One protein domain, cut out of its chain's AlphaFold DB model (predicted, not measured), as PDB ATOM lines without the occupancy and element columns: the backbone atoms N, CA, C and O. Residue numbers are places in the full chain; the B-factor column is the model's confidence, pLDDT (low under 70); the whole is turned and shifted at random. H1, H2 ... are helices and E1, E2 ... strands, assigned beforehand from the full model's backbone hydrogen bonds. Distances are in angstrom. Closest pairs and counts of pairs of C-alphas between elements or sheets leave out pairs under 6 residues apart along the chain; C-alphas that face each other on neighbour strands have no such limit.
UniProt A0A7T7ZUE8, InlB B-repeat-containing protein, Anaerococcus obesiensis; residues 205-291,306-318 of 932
ATOM      1  N   ASP A 205      -9.427  26.304 -45.460       82.00
ATOM      2  CA  ASP A 205      -8.539  25.857 -44.367       82.00
ATOM      3  C   ASP A 205      -9.242  24.936 -43.333       82.00
ATOM      4  O   ASP A 205     -10.450  25.024 -43.106       82.00
ATOM      5  N   VAL A 206      -8.481  24.034 -42.692       86.75
ATOM      6  CA  VAL A 206      -8.947  23.105 -41.634       86.75
ATOM      7  C   VAL A 206      -8.097  23.306 -40.382       86.75
ATOM      8  O   VAL A 206      -6.869  23.284 -40.468       86.75
ATOM      9  N   LYS A 207      -8.722  23.462 -39.212       91.19
ATOM     10  CA  LYS A 207      -8.006  23.742 -37.959       91.19
ATOM     11  C   LYS A 207      -7.742  22.476 -37.140       91.19
ATOM     12  O   LYS A 207      -8.495  21.503 -37.183       91.19
ATOM     13  N   VAL A 208      -6.666  22.517 -36.370       93.38
ATOM     14  CA  VAL A 208      -6.231  21.504 -35.412       93.38
ATOM     15  C   VAL A 208      -5.850  22.235 -34.134       93.38
ATOM     16  O   VAL A 208      -5.140  23.234 -34.183       93.38
ATOM     17  N   TYR A 209      -6.309  21.733 -33.001       93.38
ATOM     18  CA  TYR A 209      -6.103  22.325 -31.694       93.38
ATOM     19  C   TYR A 209      -5.429  21.309 -30.773       93.38
ATOM     20  O   TYR A 209      -5.848  20.151 -30.655       93.38
ATOM     21  N   HIS A 210      -4.328  21.734 -30.164       94.50
ATOM     22  CA  HIS A 210      -3.529  20.943 -29.241       94.50
ATOM     23  C   HIS A 210      -3.465  21.668 -27.898       94.50
ATOM     24  O   HIS A 210      -2.623  22.538 -27.687       94.50
ATOM     25  N   HIS A 211      -4.381  21.302 -27.010       92.12
ATOM     26  CA  HIS A 211      -4.538  21.868 -25.677       92.12
ATOM     27  C   HIS A 211      -3.474  21.258 -24.752       92.12
ATOM     28  O   HIS A 211      -3.596  20.099 -24.339       92.12
ATOM     29  N   LEU A 212      -2.392  21.992 -24.472       92.31
ATOM     30  CA  LEU A 212      -1.393  21.581 -23.482       92.31
ATOM     31  C   LEU A 212      -1.829  22.061 -22.099       92.31
ATOM     32  O   LEU A 212      -1.911  23.265 -21.844       92.31
ATOM     33  N   LEU A 213      -2.086  21.103 -21.217       89.31
ATOM     34  CA  LEU A 213      -2.572  21.326 -19.865       89.31
ATOM     35  C   LEU A 213      -1.435  21.238 -18.834       89.31
ATOM     36  O   LEU A 213      -0.407  20.600 -19.085       89.31
ATOM     37  N   ASP A 214      -1.620  21.839 -17.660       85.31
ATOM     38  CA  ASP A 214      -0.737  21.637 -16.504       85.31
ATOM     39  C   ASP A 214      -1.046  20.315 -15.762       85.31
ATOM     40  O   ASP A 214      -1.614  19.363 -16.303       85.31
ATOM     41  N   LYS A 215      -0.599  20.213 -14.505       76.75
ATOM     42  CA  LYS A 215      -0.834  19.050 -13.635       76.75
ATOM     43  C   LYS A 215      -2.260  19.007 -13.071       76.75
ATOM     44  O   LYS A 215      -2.696  17.930 -12.665       76.75
ATOM     45  N   ASP A 216      -2.942  20.148 -13.095       77.50
ATOM     46  CA  ASP A 216      -4.258  20.437 -12.525       77.50
ATOM     47  C   ASP A 216      -5.301  20.671 -13.653       77.50
ATOM     48  O   ASP A 216      -6.394  21.189 -13.439       77.50
ATOM     49  N   PHE A 217      -4.952  20.245 -14.878       81.56
ATOM     50  CA  PHE A 217      -5.747  20.284 -16.109       81.56
ATOM     51  C   PHE A 217      -6.196  21.678 -16.582       81.56
ATOM     52  O   PHE A 217      -7.055  21.766 -17.458       81.56
ATOM     53  N   ASN A 218      -5.596  22.764 -16.088       84.12
ATOM     54  CA  ASN A 218      -5.786  24.080 -16.703       84.12
ATOM     55  C   ASN A 218      -5.026  24.125 -18.028       84.12
ATOM     56  O   ASN A 218      -3.902  23.620 -18.109       84.12
ATOM     57  N   GLU A 219      -5.580  24.770 -19.055       86.06
ATOM     58  CA  GLU A 219      -4.814  25.019 -20.273       86.06
ATOM     59  C   GLU A 219      -3.676  26.017 -20.008       86.06
ATOM     60  O   GLU A 219      -3.891  27.186 -19.693       86.06
ATOM     61  N   VAL A 220      -2.438  25.547 -20.173       88.56
ATOM     62  CA  VAL A 220      -1.224  26.377 -20.146       88.56
ATOM     63  C   VAL A 220      -0.972  26.986 -21.516       88.56
ATOM     64  O   VAL A 220      -0.431  28.088 -21.627       88.56
ATOM     65  N   LYS A 221      -1.286  26.227 -22.572       90.81
ATOM     66  CA  LYS A 221      -1.001  26.615 -23.948       90.81
ATOM     67  C   LYS A 221      -1.853  25.837 -24.949       90.81
ATOM     68  O   LYS A 221      -1.537  24.688 -25.264       90.81
ATOM     69  N   LEU A 222      -2.819  26.510 -25.562       90.06
ATOM     70  CA  LEU A 222      -3.298  26.111 -26.878       90.06
ATOM     71  C   LEU A 222      -2.154  26.225 -27.894       90.06
ATOM     72  O   LEU A 222      -1.508  27.268 -28.020       90.06
ATOM     73  N   VAL A 223      -1.902  25.153 -28.635       89.69
ATOM     74  CA  VAL A 223      -1.169  25.207 -29.901       89.69
ATOM     75  C   VAL A 223      -2.186  24.968 -31.005       89.69
ATOM     76  O   VAL A 223      -2.639  23.841 -31.210       89.69
ATOM     77  N   ASP A 224      -2.571  26.035 -31.700       88.00
ATOM     78  CA  ASP A 224      -3.328  25.915 -32.933       88.00
ATOM     79  C   ASP A 224      -2.404  25.521 -34.094       88.00
ATOM     80  O   ASP A 224      -1.221  25.862 -34.163       88.00
ATOM     81  N   GLY A 225      -2.965  24.759 -35.019       85.56
ATOM     82  CA  GLY A 225      -2.370  24.422 -36.295       85.56
ATOM     83  C   GLY A 225      -3.440  24.509 -37.368       85.56
ATOM     84  O   GLY A 225      -4.603  24.183 -37.139       85.56
ATOM     85  N   VAL A 226      -3.056  24.932 -38.568       88.12
ATOM     86  CA  VAL A 226      -3.978  24.982 -39.702       88.12
ATOM     87  C   VAL A 226      -3.428  24.125 -40.827       88.12
ATOM     88  O   VAL A 226      -2.371  24.410 -41.395       88.12
ATOM     89  N   ILE A 227      -4.167  23.072 -41.167       85.94
ATOM     90  CA  ILE A 227      -3.964  22.326 -42.402       85.94
ATOM     91  C   ILE A 227      -4.526  23.222 -43.509       85.94
ATOM     92  O   ILE A 227      -5.734  23.252 -43.752       85.94
ATOM     93  N   LYS A 228      -3.652  24.033 -44.108       82.94
ATOM     94  CA  LYS A 228      -4.049  25.060 -45.076       82.94
ATOM     95  C   LYS A 228      -4.445  24.486 -46.433       82.94
ATOM     96  O   LYS A 228      -4.011  23.391 -46.803       82.94
ATOM     97  N   ASN A 229      -5.184  25.273 -47.213       76.12
ATOM     98  CA  ASN A 229      -5.426  25.066 -48.642       76.12
ATOM     99  C   ASN A 229      -6.016  23.683 -48.986       76.12
ATOM    100  O   ASN A 229      -5.717  23.085 -50.022       76.12
ATOM    101  N   GLN A 230      -6.857  23.165 -48.096       82.06
ATOM    102  CA  GLN A 230      -7.585  21.922 -48.285       82.06
ATOM    103  C   GLN A 230      -8.685  22.083 -49.332       82.06
ATOM    104  O   GLN A 230      -9.238  23.161 -49.569       82.06
ATOM    105  N   ARG A 231      -9.004  20.972 -49.996       81.12
ATOM    106  CA  ARG A 231     -10.051  20.938 -51.008       81.12
ATOM    107  C   ARG A 231     -11.359  20.493 -50.367       81.12
ATOM    108  O   ARG A 231     -11.453  19.408 -49.804       81.12
ATOM    109  N   VAL A 232     -12.387  21.323 -50.510       79.12
ATOM    110  CA  VAL A 232     -13.772  20.973 -50.173       79.12
ATOM    111  C   VAL A 232     -14.125  19.586 -50.740       79.12
ATOM    112  O   VAL A 232     -13.893  19.325 -51.922       79.12
ATOM    113  N   LYS A 233     -14.711  18.727 -49.894       77.38
ATOM    114  CA  LYS A 233     -15.117  17.327 -50.146       77.38
ATOM    115  C   LYS A 233     -13.989  16.278 -50.239       77.38
ATOM    116  O   LYS A 233     -14.236  15.190 -50.754       77.38
ATOM    117  N   THR A 234     -12.789  16.530 -49.701       79.50
ATOM    118  CA  THR A 234     -11.776  15.471 -49.466       79.50
ATOM    119  C   THR A 234     -11.706  15.038 -47.997       79.50
ATOM    120  O   THR A 234     -12.103  15.786 -47.109       79.50
ATOM    121  N   ASN A 235     -11.177  13.842 -47.715       86.69
ATOM    122  CA  ASN A 235     -10.833  13.443 -46.344       86.69
ATOM    123  C   ASN A 235      -9.613  14.224 -45.835       86.69
ATOM    124  O   ASN A 235      -8.726  14.570 -46.614       86.69
ATOM    125  N   THR A 236      -9.546  14.428 -44.521       89.44
ATOM    126  CA  THR A 236      -8.380  14.963 -43.809       89.44
ATOM    127  C   THR A 236      -8.218  14.272 -42.447       89.44
ATOM    128  O   THR A 236      -9.160  13.669 -41.924       89.44
ATOM    129  N   THR A 237      -7.011  14.313 -41.887       93.38
ATOM    130  CA  THR A 237      -6.622  13.591 -40.665       93.38
ATOM    131  C   THR A 237      -5.680  14.431 -39.820       93.38
ATOM    132  O   THR A 237      -4.771  15.054 -40.369       93.38
ATOM    133  N   ALA A 238      -5.827  14.360 -38.502       92.38
ATOM    134  CA  ALA A 238      -4.882  14.921 -37.546       92.38
ATOM    135  C   ALA A 238      -4.407  13.845 -36.556       92.38
ATOM    136  O   ALA A 238      -5.048  12.805 -36.379       92.38
ATOM    137  N   TYR A 239      -3.274  14.115 -35.912       93.12
ATOM    138  CA  TYR A 239      -2.612  13.204 -34.982       93.12
ATOM    139  C   TYR A 239      -2.308  13.914 -33.662       93.12
ATOM    140  O   TYR A 239      -2.127  15.131 -33.636       93.12
ATOM    141  N   GLY A 240      -2.184  13.139 -32.584       89.50
ATOM    142  CA  GLY A 240      -1.793  13.609 -31.255       89.50
ATOM    143  C   GLY A 240      -0.302  13.962 -31.157       89.50
ATOM    144  O   GLY A 240       0.399  13.408 -30.314       89.50
ATOM    145  N   VAL A 241       0.210  14.822 -32.045       90.56
ATOM    146  CA  VAL A 241       1.655  15.037 -32.270       90.56
ATOM    147  C   VAL A 241       2.427  15.617 -31.082       90.56
ATOM    148  O   VAL A 241       3.650  15.531 -31.082       90.56
ATOM    149  N   MET A 242       1.752  16.166 -30.066       90.00
ATOM    150  CA  MET A 242       2.417  16.661 -28.849       90.00
ATOM    151  C   MET A 242       2.680  15.556 -27.808       90.00
ATOM    152  O   MET A 242       3.287  15.824 -26.775       90.00
ATOM    153  N   GLN A 243       2.251  14.313 -28.060       89.44
ATOM    154  CA  GLN A 243       2.579  13.167 -27.213       89.44
ATOM    155  C   GLN A 243       4.028  12.715 -27.456       89.44
ATOM    156  O   GLN A 243       4.382  12.340 -28.574       89.44
ATOM    157  N   GLY A 244       4.855  12.721 -26.408       83.69
ATOM    158  CA  GLY A 244       6.304  12.515 -26.505       83.69
ATOM    159  C   GLY A 244       6.956  12.224 -25.151       83.69
ATOM    160  O   GLY A 244       6.458  11.395 -24.403       83.69
ATOM    161  N   GLU A 245       8.076  12.885 -24.841       77.19
ATOM    162  CA  GLU A 245       8.825  12.682 -23.583       77.19
ATOM    163  C   GLU A 245       8.302  13.533 -22.408       77.19
ATOM    164  O   GLU A 245       8.446  13.146 -21.252       77.19
ATOM    165  N   GLU A 246       7.671  14.679 -22.689       81.56
ATOM    166  CA  GLU A 246       7.151  15.598 -21.663       81.56
ATOM    167  C   GLU A 246       5.644  15.437 -21.414       81.56
ATOM    168  O   GLU A 246       5.205  15.479 -20.261       81.56
ATOM    169  N   TYR A 247       4.861  15.218 -22.478       87.44
ATOM    170  CA  TYR A 247       3.395  15.184 -22.471       87.44
ATOM    171  C   TYR A 247       2.837  13.868 -23.020       87.44
ATOM    172  O   TYR A 247       3.422  13.230 -23.898       87.44
ATOM    173  N   ILE A 248       1.645  13.508 -22.548       89.56
ATOM    174  CA  ILE A 248       0.833  12.382 -23.017       89.56
ATOM    175  C   ILE A 248      -0.636  12.819 -23.101       89.56
ATOM    176  O   ILE A 248      -1.058  13.708 -22.358       89.56
ATOM    177  N   LEU A 249      -1.416  12.226 -24.009       91.00
ATOM    178  CA  LEU A 249      -2.854  12.498 -24.100       91.00
ATOM    179  C   LEU A 249      -3.558  12.173 -22.771       91.00
ATOM    180  O   LEU A 249      -3.239  11.180 -22.112       91.00
ATOM    181  N   ALA A 250      -4.510  13.022 -22.385       88.31
ATOM    182  CA  ALA A 250      -5.391  12.789 -21.246       88.31
ATOM    183  C   ALA A 250      -6.506  11.796 -21.624       88.31
ATOM    184  O   ALA A 250      -7.181  11.989 -22.637       88.31
ATOM    185  N   ASN A 251      -6.720  10.748 -20.827       83.88
ATOM    186  CA  ASN A 251      -7.826   9.812 -21.071       83.88
ATOM    187  C   ASN A 251      -9.180  10.436 -20.685       83.88
ATOM    188  O   ASN A 251      -9.219  11.275 -19.788       83.88
ATOM    189  N   ASP A 252     -10.281   9.971 -21.294       81.31
ATOM    190  CA  ASP A 252     -11.661  10.385 -20.959       81.31
ATOM    191  C   ASP A 252     -11.898  10.434 -19.436       81.31
ATOM    192  O   ASP A 252     -12.294  11.469 -18.909       81.31
ATOM    193  N   ASP A 253     -11.576   9.344 -18.735       77.31
ATOM    194  CA  ASP A 253     -11.789   9.182 -17.289       77.31
ATOM    195  C   ASP A 253     -11.021  10.218 -16.440       77.31
ATOM    196  O   ASP A 253     -11.412  10.515 -15.311       77.31
ATOM    197  N   GLU A 254      -9.930  10.795 -16.963       76.62
ATOM    198  CA  GLU A 254      -9.160  11.814 -16.243       76.62
ATOM    199  C   GLU A 254      -9.885  13.165 -16.197       76.62
ATOM    200  O   GLU A 254      -9.680  13.903 -15.237       76.62
ATOM    201  N   PHE A 255     -10.762  13.462 -17.167       77.31
ATOM    202  CA  PHE A 255     -11.609  14.664 -17.163       77.31
ATOM    203  C   PHE A 255     -12.780  14.568 -16.180       77.31
ATOM    204  O   PHE A 255     -13.345  15.590 -15.795       77.31
ATOM    205  N   ASP A 256     -13.151  13.364 -15.733       69.06
ATOM    206  CA  ASP A 256     -14.255  13.184 -14.784       69.06
ATOM    207  C   ASP A 256     -13.875  13.399 -13.309       69.06
ATOM    208  O   ASP A 256     -14.725  13.340 -12.417       69.06
ATOM    209  N   ASN A 257     -12.609  13.719 -13.046       64.81
ATOM    210  CA  ASN A 257     -12.047  13.810 -11.707       64.81
ATOM    211  C   ASN A 257     -12.167  15.213 -11.071       64.81
ATOM    212  O   ASN A 257     -12.246  16.234 -11.748       64.81
ATOM    213  N   LYS A 258     -12.137  15.278  -9.734       57.19
ATOM    214  CA  LYS A 258     -12.469  16.474  -8.929       57.19
ATOM    215  C   LYS A 258     -11.470  17.634  -8.977       57.19
ATOM    216  O   LYS A 258     -11.778  18.693  -8.442       57.19
ATOM    217  N   ASN A 259     -10.296  17.430  -9.568       60.72
ATOM    218  CA  ASN A 259      -9.220  18.425  -9.633       60.72
ATOM    219  C   ASN A 259      -8.993  18.930 -11.071       60.72
ATOM    220  O   ASN A 259      -7.897  19.378 -11.389       60.72
ATOM    221  N   VAL A 260      -9.990  18.787 -11.948       67.31
ATOM    222  CA  VAL A 260      -9.942  19.240 -13.343       67.31
ATOM    223  C   VAL A 260     -10.549  20.637 -13.446       67.31
ATOM    224  O   VAL A 260     -11.517  20.945 -12.752       67.31
ATOM    225  N   ASN A 261     -10.001  21.475 -14.327       76.25
ATOM    226  CA  ASN A 261     -10.601  22.760 -14.665       76.25
ATOM    227  C   ASN A 261     -11.996  22.566 -15.302       76.25
ATOM    228  O   ASN A 261     -12.135  21.899 -16.330       76.25
ATOM    229  N   GLU A 262     -13.026  23.148 -14.683       78.69
ATOM    230  CA  GLU A 262     -14.432  22.976 -15.079       78.69
ATOM    231  C   GLU A 262     -14.703  23.475 -16.512       78.69
ATOM    232  O   GLU A 262     -15.471  22.849 -17.241       78.69
ATOM    233  N   ASP A 263     -14.037  24.540 -16.964       80.25
ATOM    234  CA  ASP A 263     -14.226  25.085 -18.314       80.25
ATOM    235  C   ASP A 263     -13.609  24.147 -19.366       80.25
ATOM    236  O   ASP A 263     -14.298  23.699 -20.285       80.25
ATOM    237  N   THR A 264     -12.350  23.732 -19.170       82.62
ATOM    238  CA  THR A 264     -11.660  22.760 -20.044       82.62
ATOM    239  C   THR A 264     -12.395  21.412 -20.107       82.62
ATOM    240  O   THR A 264     -12.424  20.761 -21.155       82.62
ATOM    241  N   LYS A 265     -13.042  20.995 -19.007       85.00
ATOM    242  CA  LYS A 265     -13.918  19.815 -18.986       85.00
ATOM    243  C   LYS A 265     -15.158  20.003 -19.865       85.00
ATOM    244  O   LYS A 265     -15.479  19.122 -20.666       85.00
ATOM    245  N   ASN A 266     -15.857  21.128 -19.712       86.31
ATOM    246  CA  ASN A 266     -17.083  21.413 -20.460       86.31
ATOM    247  C   ASN A 266     -16.818  21.552 -21.972       86.31
ATOM    248  O   ASN A 266     -17.608  21.047 -22.771       86.31
ATOM    249  N   GLU A 267     -15.683  22.136 -22.372       85.88
ATOM    250  CA  GLU A 267     -15.236  22.169 -23.772       85.88
ATOM    251  C   GLU A 267     -15.017  20.763 -24.355       85.88
ATOM    252  O   GLU A 267     -15.519  20.457 -25.442       85.88
ATOM    253  N   TYR A 268     -14.308  19.883 -23.633       88.31
ATOM    254  CA  TYR A 268     -14.035  18.531 -24.125       88.31
ATOM    255  C   TYR A 268     -15.319  17.703 -24.288       88.31
ATOM    256  O   TYR A 268     -15.512  17.056 -25.323       88.31
ATOM    257  N   GLU A 269     -16.236  17.757 -23.317       87.94
ATOM    258  CA  GLU A 269     -17.518  17.052 -23.426       87.94
ATOM    259  C   GLU A 269     -18.419  17.633 -24.529       87.94
ATOM    260  O   GLU A 269     -19.119  16.868 -25.197       87.94
ATOM    261  N   ALA A 270     -18.363  18.941 -24.813       87.56
ATOM    262  CA  ALA A 270     -19.046  19.526 -25.969       87.56
ATOM    263  C   ALA A 270     -18.489  18.981 -27.301       87.56
ATOM    264  O   ALA A 270     -19.259  18.488 -28.133       87.56
ATOM    265  N   TYR A 271     -17.160  18.977 -27.471       88.38
ATOM    266  CA  TYR A 271     -16.475  18.434 -28.654       88.38
ATOM    267  C   TYR A 271     -16.810  16.957 -28.906       88.38
ATOM    268  O   TYR A 271     -17.151  16.546 -30.025       88.38
ATOM    269  N   LYS A 272     -16.742  16.155 -27.842       88.31
ATOM    270  CA  LYS A 272     -17.028  14.717 -27.833       88.31
ATOM    271  C   LYS A 272     -18.499  14.420 -28.138       88.31
ATOM    272  O   LYS A 272     -18.786  13.476 -28.871       88.31
ATOM    273  N   LYS A 273     -19.423  15.249 -27.639       88.00
ATOM    274  CA  LYS A 273     -20.873  15.117 -27.851       88.00
ATOM    275  C   LYS A 273     -21.330  15.512 -29.256       88.00
ATOM    276  O   LYS A 273     -22.196  14.836 -29.799       88.00
ATOM    277  N   GLU A 274     -20.801  16.590 -29.835       85.56
ATOM    278  CA  GLU A 274     -21.176  16.994 -31.202       85.56
ATOM    279  C   GLU A 274     -20.571  16.057 -32.254       85.56
ATOM    280  O   GLU A 274     -21.212  15.748 -33.257       85.56
ATOM    281  N   THR A 275     -19.323  15.624 -32.046       86.00
ATOM    282  CA  THR A 275     -18.518  15.025 -33.123       86.00
ATOM    283  C   THR A 275     -18.297  13.520 -32.981       86.00
ATOM    284  O   THR A 275     -17.655  12.924 -33.842       86.00
ATOM    285  N   GLU A 276     -18.794  12.915 -31.896       86.38
ATOM    286  CA  GLU A 276     -18.620  11.502 -31.503       86.38
ATOM    287  C   GLU A 276     -17.145  11.044 -31.353       86.38
ATOM    288  O   GLU A 276     -16.859   9.859 -31.151       86.38
ATOM    289  N   ARG A 277     -16.180  11.975 -31.405       87.12
ATOM    290  CA  ARG A 277     -14.736  11.710 -31.302       87.12
ATOM    291  C   ARG A 277     -14.261  11.712 -29.847       87.12
ATOM    292  O   ARG A 277     -14.540  12.636 -29.092       87.12
ATOM    293  N   LYS A 278     -13.458  10.708 -29.486       89.94
ATOM    294  CA  LYS A 278     -12.696  10.641 -28.224       89.94
ATOM    295  C   LYS A 278     -11.294  11.231 -28.392       89.94
ATOM    296  O   LYS A 278     -10.718  11.120 -29.480       89.94
ATOM    297  N   ASN A 279     -10.709  11.744 -27.307       91.31
ATOM    298  CA  ASN A 279      -9.333  12.249 -27.230       91.31
ATOM    299  C   ASN A 279      -8.301  11.121 -27.419       91.31
ATOM    300  O   ASN A 279      -7.728  10.573 -26.481       91.31
ATOM    301  N   THR A 280      -8.100  10.734 -28.672       90.69
ATOM    302  CA  THR A 280      -7.257   9.614 -29.091       90.69
ATOM    303  C   THR A 280      -6.196  10.099 -30.072       90.69
ATOM    304  O   THR A 280      -6.358  11.130 -30.724       90.69
ATOM    305  N   TYR A 281      -5.089   9.359 -30.187       90.88
ATOM    306  CA  TYR A 281      -3.910   9.779 -30.959       90.88
ATOM    307  C   TYR A 281      -4.152   9.954 -32.470       90.88
ATOM    308  O   TYR A 281      -3.356  10.605 -33.140       90.88
ATOM    309  N   TYR A 282      -5.236   9.408 -33.021       93.25
ATOM    310  CA  TYR A 282      -5.576   9.504 -34.439       93.25
ATOM    311  C   TYR A 282      -7.040   9.906 -34.607       93.25
ATOM    312  O   TYR A 282      -7.923   9.245 -34.063       93.25
ATOM    313  N   GLN A 283      -7.293  10.959 -35.387       92.88
ATOM    314  CA  GLN A 283      -8.641  11.451 -35.675       92.88
ATOM    315  C   GLN A 283      -8.777  11.817 -37.163       92.88
ATOM    316  O   GLN A 283      -7.851  12.351 -37.778       92.88
ATOM    317  N   ASN A 284      -9.947  11.563 -37.754       92.44
ATOM    318  CA  ASN A 284     -10.252  11.822 -39.166       92.44
ATOM    319  C   ASN A 284     -11.583  12.576 -39.357       92.44
ATOM    320  O   ASN A 284     -12.476  12.481 -38.520       92.44
ATOM    321  N   GLN A 285     -11.717  13.329 -40.457       88.00
ATOM    322  CA  GLN A 285     -12.977  13.967 -40.875       88.00
ATOM    323  C   GLN A 285     -13.030  14.208 -42.398       88.00
ATOM    324  O   GLN A 285     -12.030  14.043 -43.102       88.00
ATOM    325  N   VAL A 286     -14.193  14.627 -42.907       86.06
ATOM    326  CA  VAL A 286     -14.387  15.087 -44.295       86.06
ATOM    327  C   VAL A 286     -14.393  16.616 -44.316       86.06
ATOM    328  O   VAL A 286     -15.122  17.227 -43.541       86.06
ATOM    329  N   VAL A 287     -13.624  17.240 -45.213       82.62
ATOM    330  CA  VAL A 287     -13.562  18.704 -45.362       82.62
ATOM    331  C   VAL A 287     -14.857  19.229 -45.978       82.62
ATOM    332  O   VAL A 287     -15.175  18.938 -47.136       82.62
ATOM    333  N   GLN A 288     -15.602  20.025 -45.219       77.38
ATOM    334  CA  GLN A 288     -16.880  20.601 -45.633       77.38
ATOM    335  C   GLN A 288     -16.701  21.985 -46.273       77.38
ATOM    336  O   GLN A 288     -15.737  22.694 -45.983       77.38
ATOM    337  N   ALA A 289     -17.646  22.377 -47.135       68.31
ATOM    338  CA  ALA A 289     -17.716  23.732 -47.678       68.31
ATOM    339  C   ALA A 289     -18.117  24.731 -46.585       68.31
ATOM    340  O   ALA A 289     -18.864  24.383 -45.670       68.31
ATOM    341  N   GLU A 290     -17.683  25.986 -46.691       61.81
ATOM    342  CA  GLU A 290     -18.122  27.036 -45.763       61.81
ATOM    343  C   GLU A 290     -19.618  27.331 -45.936       61.81
ATOM    344  O   GLU A 290     -20.364  27.303 -44.958       61.81
ATOM    345  N   ASN A 291     -20.071  27.471 -47.188       56.94
ATOM    346  CA  ASN A 291     -21.463  27.731 -47.556       56.94
ATOM    347  C   ASN A 291     -22.184  26.465 -48.057       56.94
ATOM    348  O   ASN A 291     -22.074  26.122 -49.235       56.94
ATOM    349  N   GLU A 306     -20.333  23.445 -34.215       70.88
ATOM    350  CA  GLU A 306     -19.340  24.302 -33.568       70.88
ATOM    351  C   GLU A 306     -17.914  23.847 -33.913       70.88
ATOM    352  O   GLU A 306     -17.044  24.674 -34.188       70.88
ATOM    353  N   PHE A 307     -17.713  22.534 -34.063       80.88
ATOM    354  CA  PHE A 307     -16.425  21.892 -34.335       80.88
ATOM    355  C   PHE A 307     -16.260  21.461 -35.809       80.88
ATOM    356  O   PHE A 307     -15.454  20.582 -36.145       80.88
ATOM    357  N   LYS A 308     -17.005  22.098 -36.728       82.56
ATOM    358  CA  LYS A 308     -16.886  21.914 -38.189       82.56
ATOM    359  C   LYS A 308     -15.461  22.212 -38.668       82.56
ATOM    360  O   LYS A 308     -14.905  23.252 -38.320       82.56
ATOM    361  N   ASN A 309     -14.892  21.333 -39.500       86.56
ATOM    362  CA  ASN A 309     -13.518  21.435 -40.025       86.56
ATOM    363  C   ASN A 309     -12.446  21.622 -38.920       86.56
ATOM    364  O   ASN A 309     -11.414  22.253 -39.157       86.56
ATOM    365  N   GLN A 310     -12.680  21.080 -37.716       90.81
ATOM    366  CA  GLN A 310     -11.792  21.200 -36.552       90.81
ATOM    367  C   GLN A 310     -11.429  19.828 -35.962       90.81
ATOM    368  O   GLN A 310     -12.177  18.853 -36.097       90.81
ATOM    369  N   PHE A 311     -10.268  19.750 -35.318       93.44
ATOM    370  CA  PHE A 311      -9.795  18.612 -34.528       93.44
ATOM    371  C   PHE A 311      -9.265  19.120 -33.191       93.44
ATOM    372  O   PHE A 311      -8.524  20.095 -33.194       93.44
ATOM    373  N   HIS A 312      -9.568  18.439 -32.088       92.81
ATOM    374  CA  HIS A 312      -9.072  18.792 -30.757       92.81
ATOM    375  C   HIS A 312      -8.348  17.602 -30.117       92.81
ATOM    376  O   HIS A 312      -8.802  16.456 -30.210       92.81
ATOM    377  N   PHE A 313      -7.207  17.881 -29.487       94.19
ATOM    378  CA  PHE A 313      -6.395  16.925 -28.733       94.19
ATOM    379  C   PHE A 313      -5.939  17.577 -27.428       94.19
ATOM    380  O   PHE A 313      -5.373  18.669 -27.465       94.19
ATOM    381  N   TYR A 314      -6.136  16.896 -26.304       92.62
ATOM    382  CA  TYR A 314      -5.818  17.408 -24.971       92.62
ATOM    383  C   TYR A 314      -4.709  16.571 -24.323       92.62
ATOM    384  O   TYR A 314      -4.800  15.339 -24.267       92.62
ATOM    385  N   TYR A 315      -3.660  17.228 -23.830       92.00
ATOM    386  CA  TYR A 315      -2.448  16.584 -23.319       92.00
ATOM    387  C   TYR A 315      -2.083  17.124 -21.940       92.00
ATOM    388  O   TYR A 315      -2.167  18.324 -21.706       92.00
ATOM    389  N   ARG A 316      -1.567  16.263 -21.065       88.62
ATOM    390  CA  ARG A 316      -1.005  16.649 -19.761       88.62
ATOM    391  C   ARG A 316       0.427  16.123 -19.603       88.62
ATOM    392  O   ARG A 316       0.778  15.126 -20.245       88.62
ATOM    393  N   PRO A 317       1.260  16.731 -18.745       87.00
ATOM    394  CA  PRO A 317       2.606  16.241 -18.485       87.00
ATOM    395  C   PRO A 317       2.625  14.844 -17.840       87.00
ATOM    396  O   PRO A 317       1.633  14.362 -17.269       87.00
ATOM    397  N   TYR A 318       3.789  14.192 -17.876       81.81
ATOM    398  CA  TYR A 318       4.040  13.001 -17.060       81.81
ATOM    399  C   TYR A 318       4.017  13.332 -15.558       81.81
ATOM    400  O   TYR A 318       4.612  14.306 -15.090       81.81
TER     401      TYR A 318
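What this domain is: This is residues 205 to 291 and 306 to 318 of the 932 residues of the protein "InlB B-repeat-containing protein" of Anaerococcus obesiensis (UniProt A0A7T7ZUE8). A twisted, curled sheet of four strands, E2, E1, E6 and E4, makes a wall; the small sheet of E3 and E5 stands partly face to face with it as a sandwich, and helix H2 packs slantwise over E6, with the short H1 near H2. The long hairpin of E1 and E2 runs along the longest axis. The printed part has 100 residues, with two named helices and six named strands that follow along the chain as E1, E2, E3, E4, H1, H2, E5, E6; the larger sheet, in the order E2, E1, E6, E4, is mixed and the smaller, E3 and E5, is antiparallel. The class is mixed, helices and strands, and the whole is compact, with a radius of gyration of the C-alphas of 13.8 A and spans of 41 by 28 by 18 A.

How they stand to each other: In the larger sheet, E1, residues 205 to 213, and E2, residues 219 to 230, form a hairpin, antiparallel at 163 degrees, with N 208 and O 225 2.8 A apart, within hydrogen-bond range. E6, residues 310 to 317, is parallel to E1 at 19 degrees, with N 211 and O 313 at 2.9 A. E4, residues 247 to 249, is antiparallel to E6 at 129 degrees, with N 248 and O 316 at 2.9 A. E3, residues 235 to 239, and E5, residues 282 to 286, are antiparallel at 157 degrees, with N 236 and O 285 at 2.9 A. In the sandwich, two sheets face to face, the facing parts are 9.1 A apart centre to centre; the closest C-alphas of E3 and E6 are those of Ala 238 and Phe 311, at 6.8 A. H2, residues 262 to 275, is on the larger sheet at a height of 10.2 A, over E6 and only just over E1, where 3 of its C-alphas fall; it runs slantwise to the strands, at 40 degrees to E6 on the local plane. The closest C-alphas of H2 and E6 are those of Tyr 271 and His 312, at 7.7 A. H1, residues 252 to 255, is not on that sheet; it is close to H2 but not clearly touching, with the C-alphas of Phe 255 and Lys 265 closest at 5.9 A. In H2 every O i to N i+4 pair is within hydrogen-bond range; H1 is too short for such a pair.

Where its parts are: E1 begins at C-alpha 205 (-8.539, 25.857, -44.367) and is 25.6 A long; E2 is 28.3 A. E3 is 14.0 A, E4 7.0 A, H1 5.7 A, H2 20.1 A and E5 14.4 A. E6, 23.6 A, ends at C-alpha 317 (2.606, 16.241, -18.485).

The domain as a whole: The C-alphas farthest apart, of Asn 291 and Tyr 318, are 42.4 A apart. Residues 292 to 305 are not printed; C-alphas 291 and 306 are 14.6 A apart across the cut. Of the links printed whole, none is long. Residues 256 to 260 and 289 to 291 have pLDDT under 70.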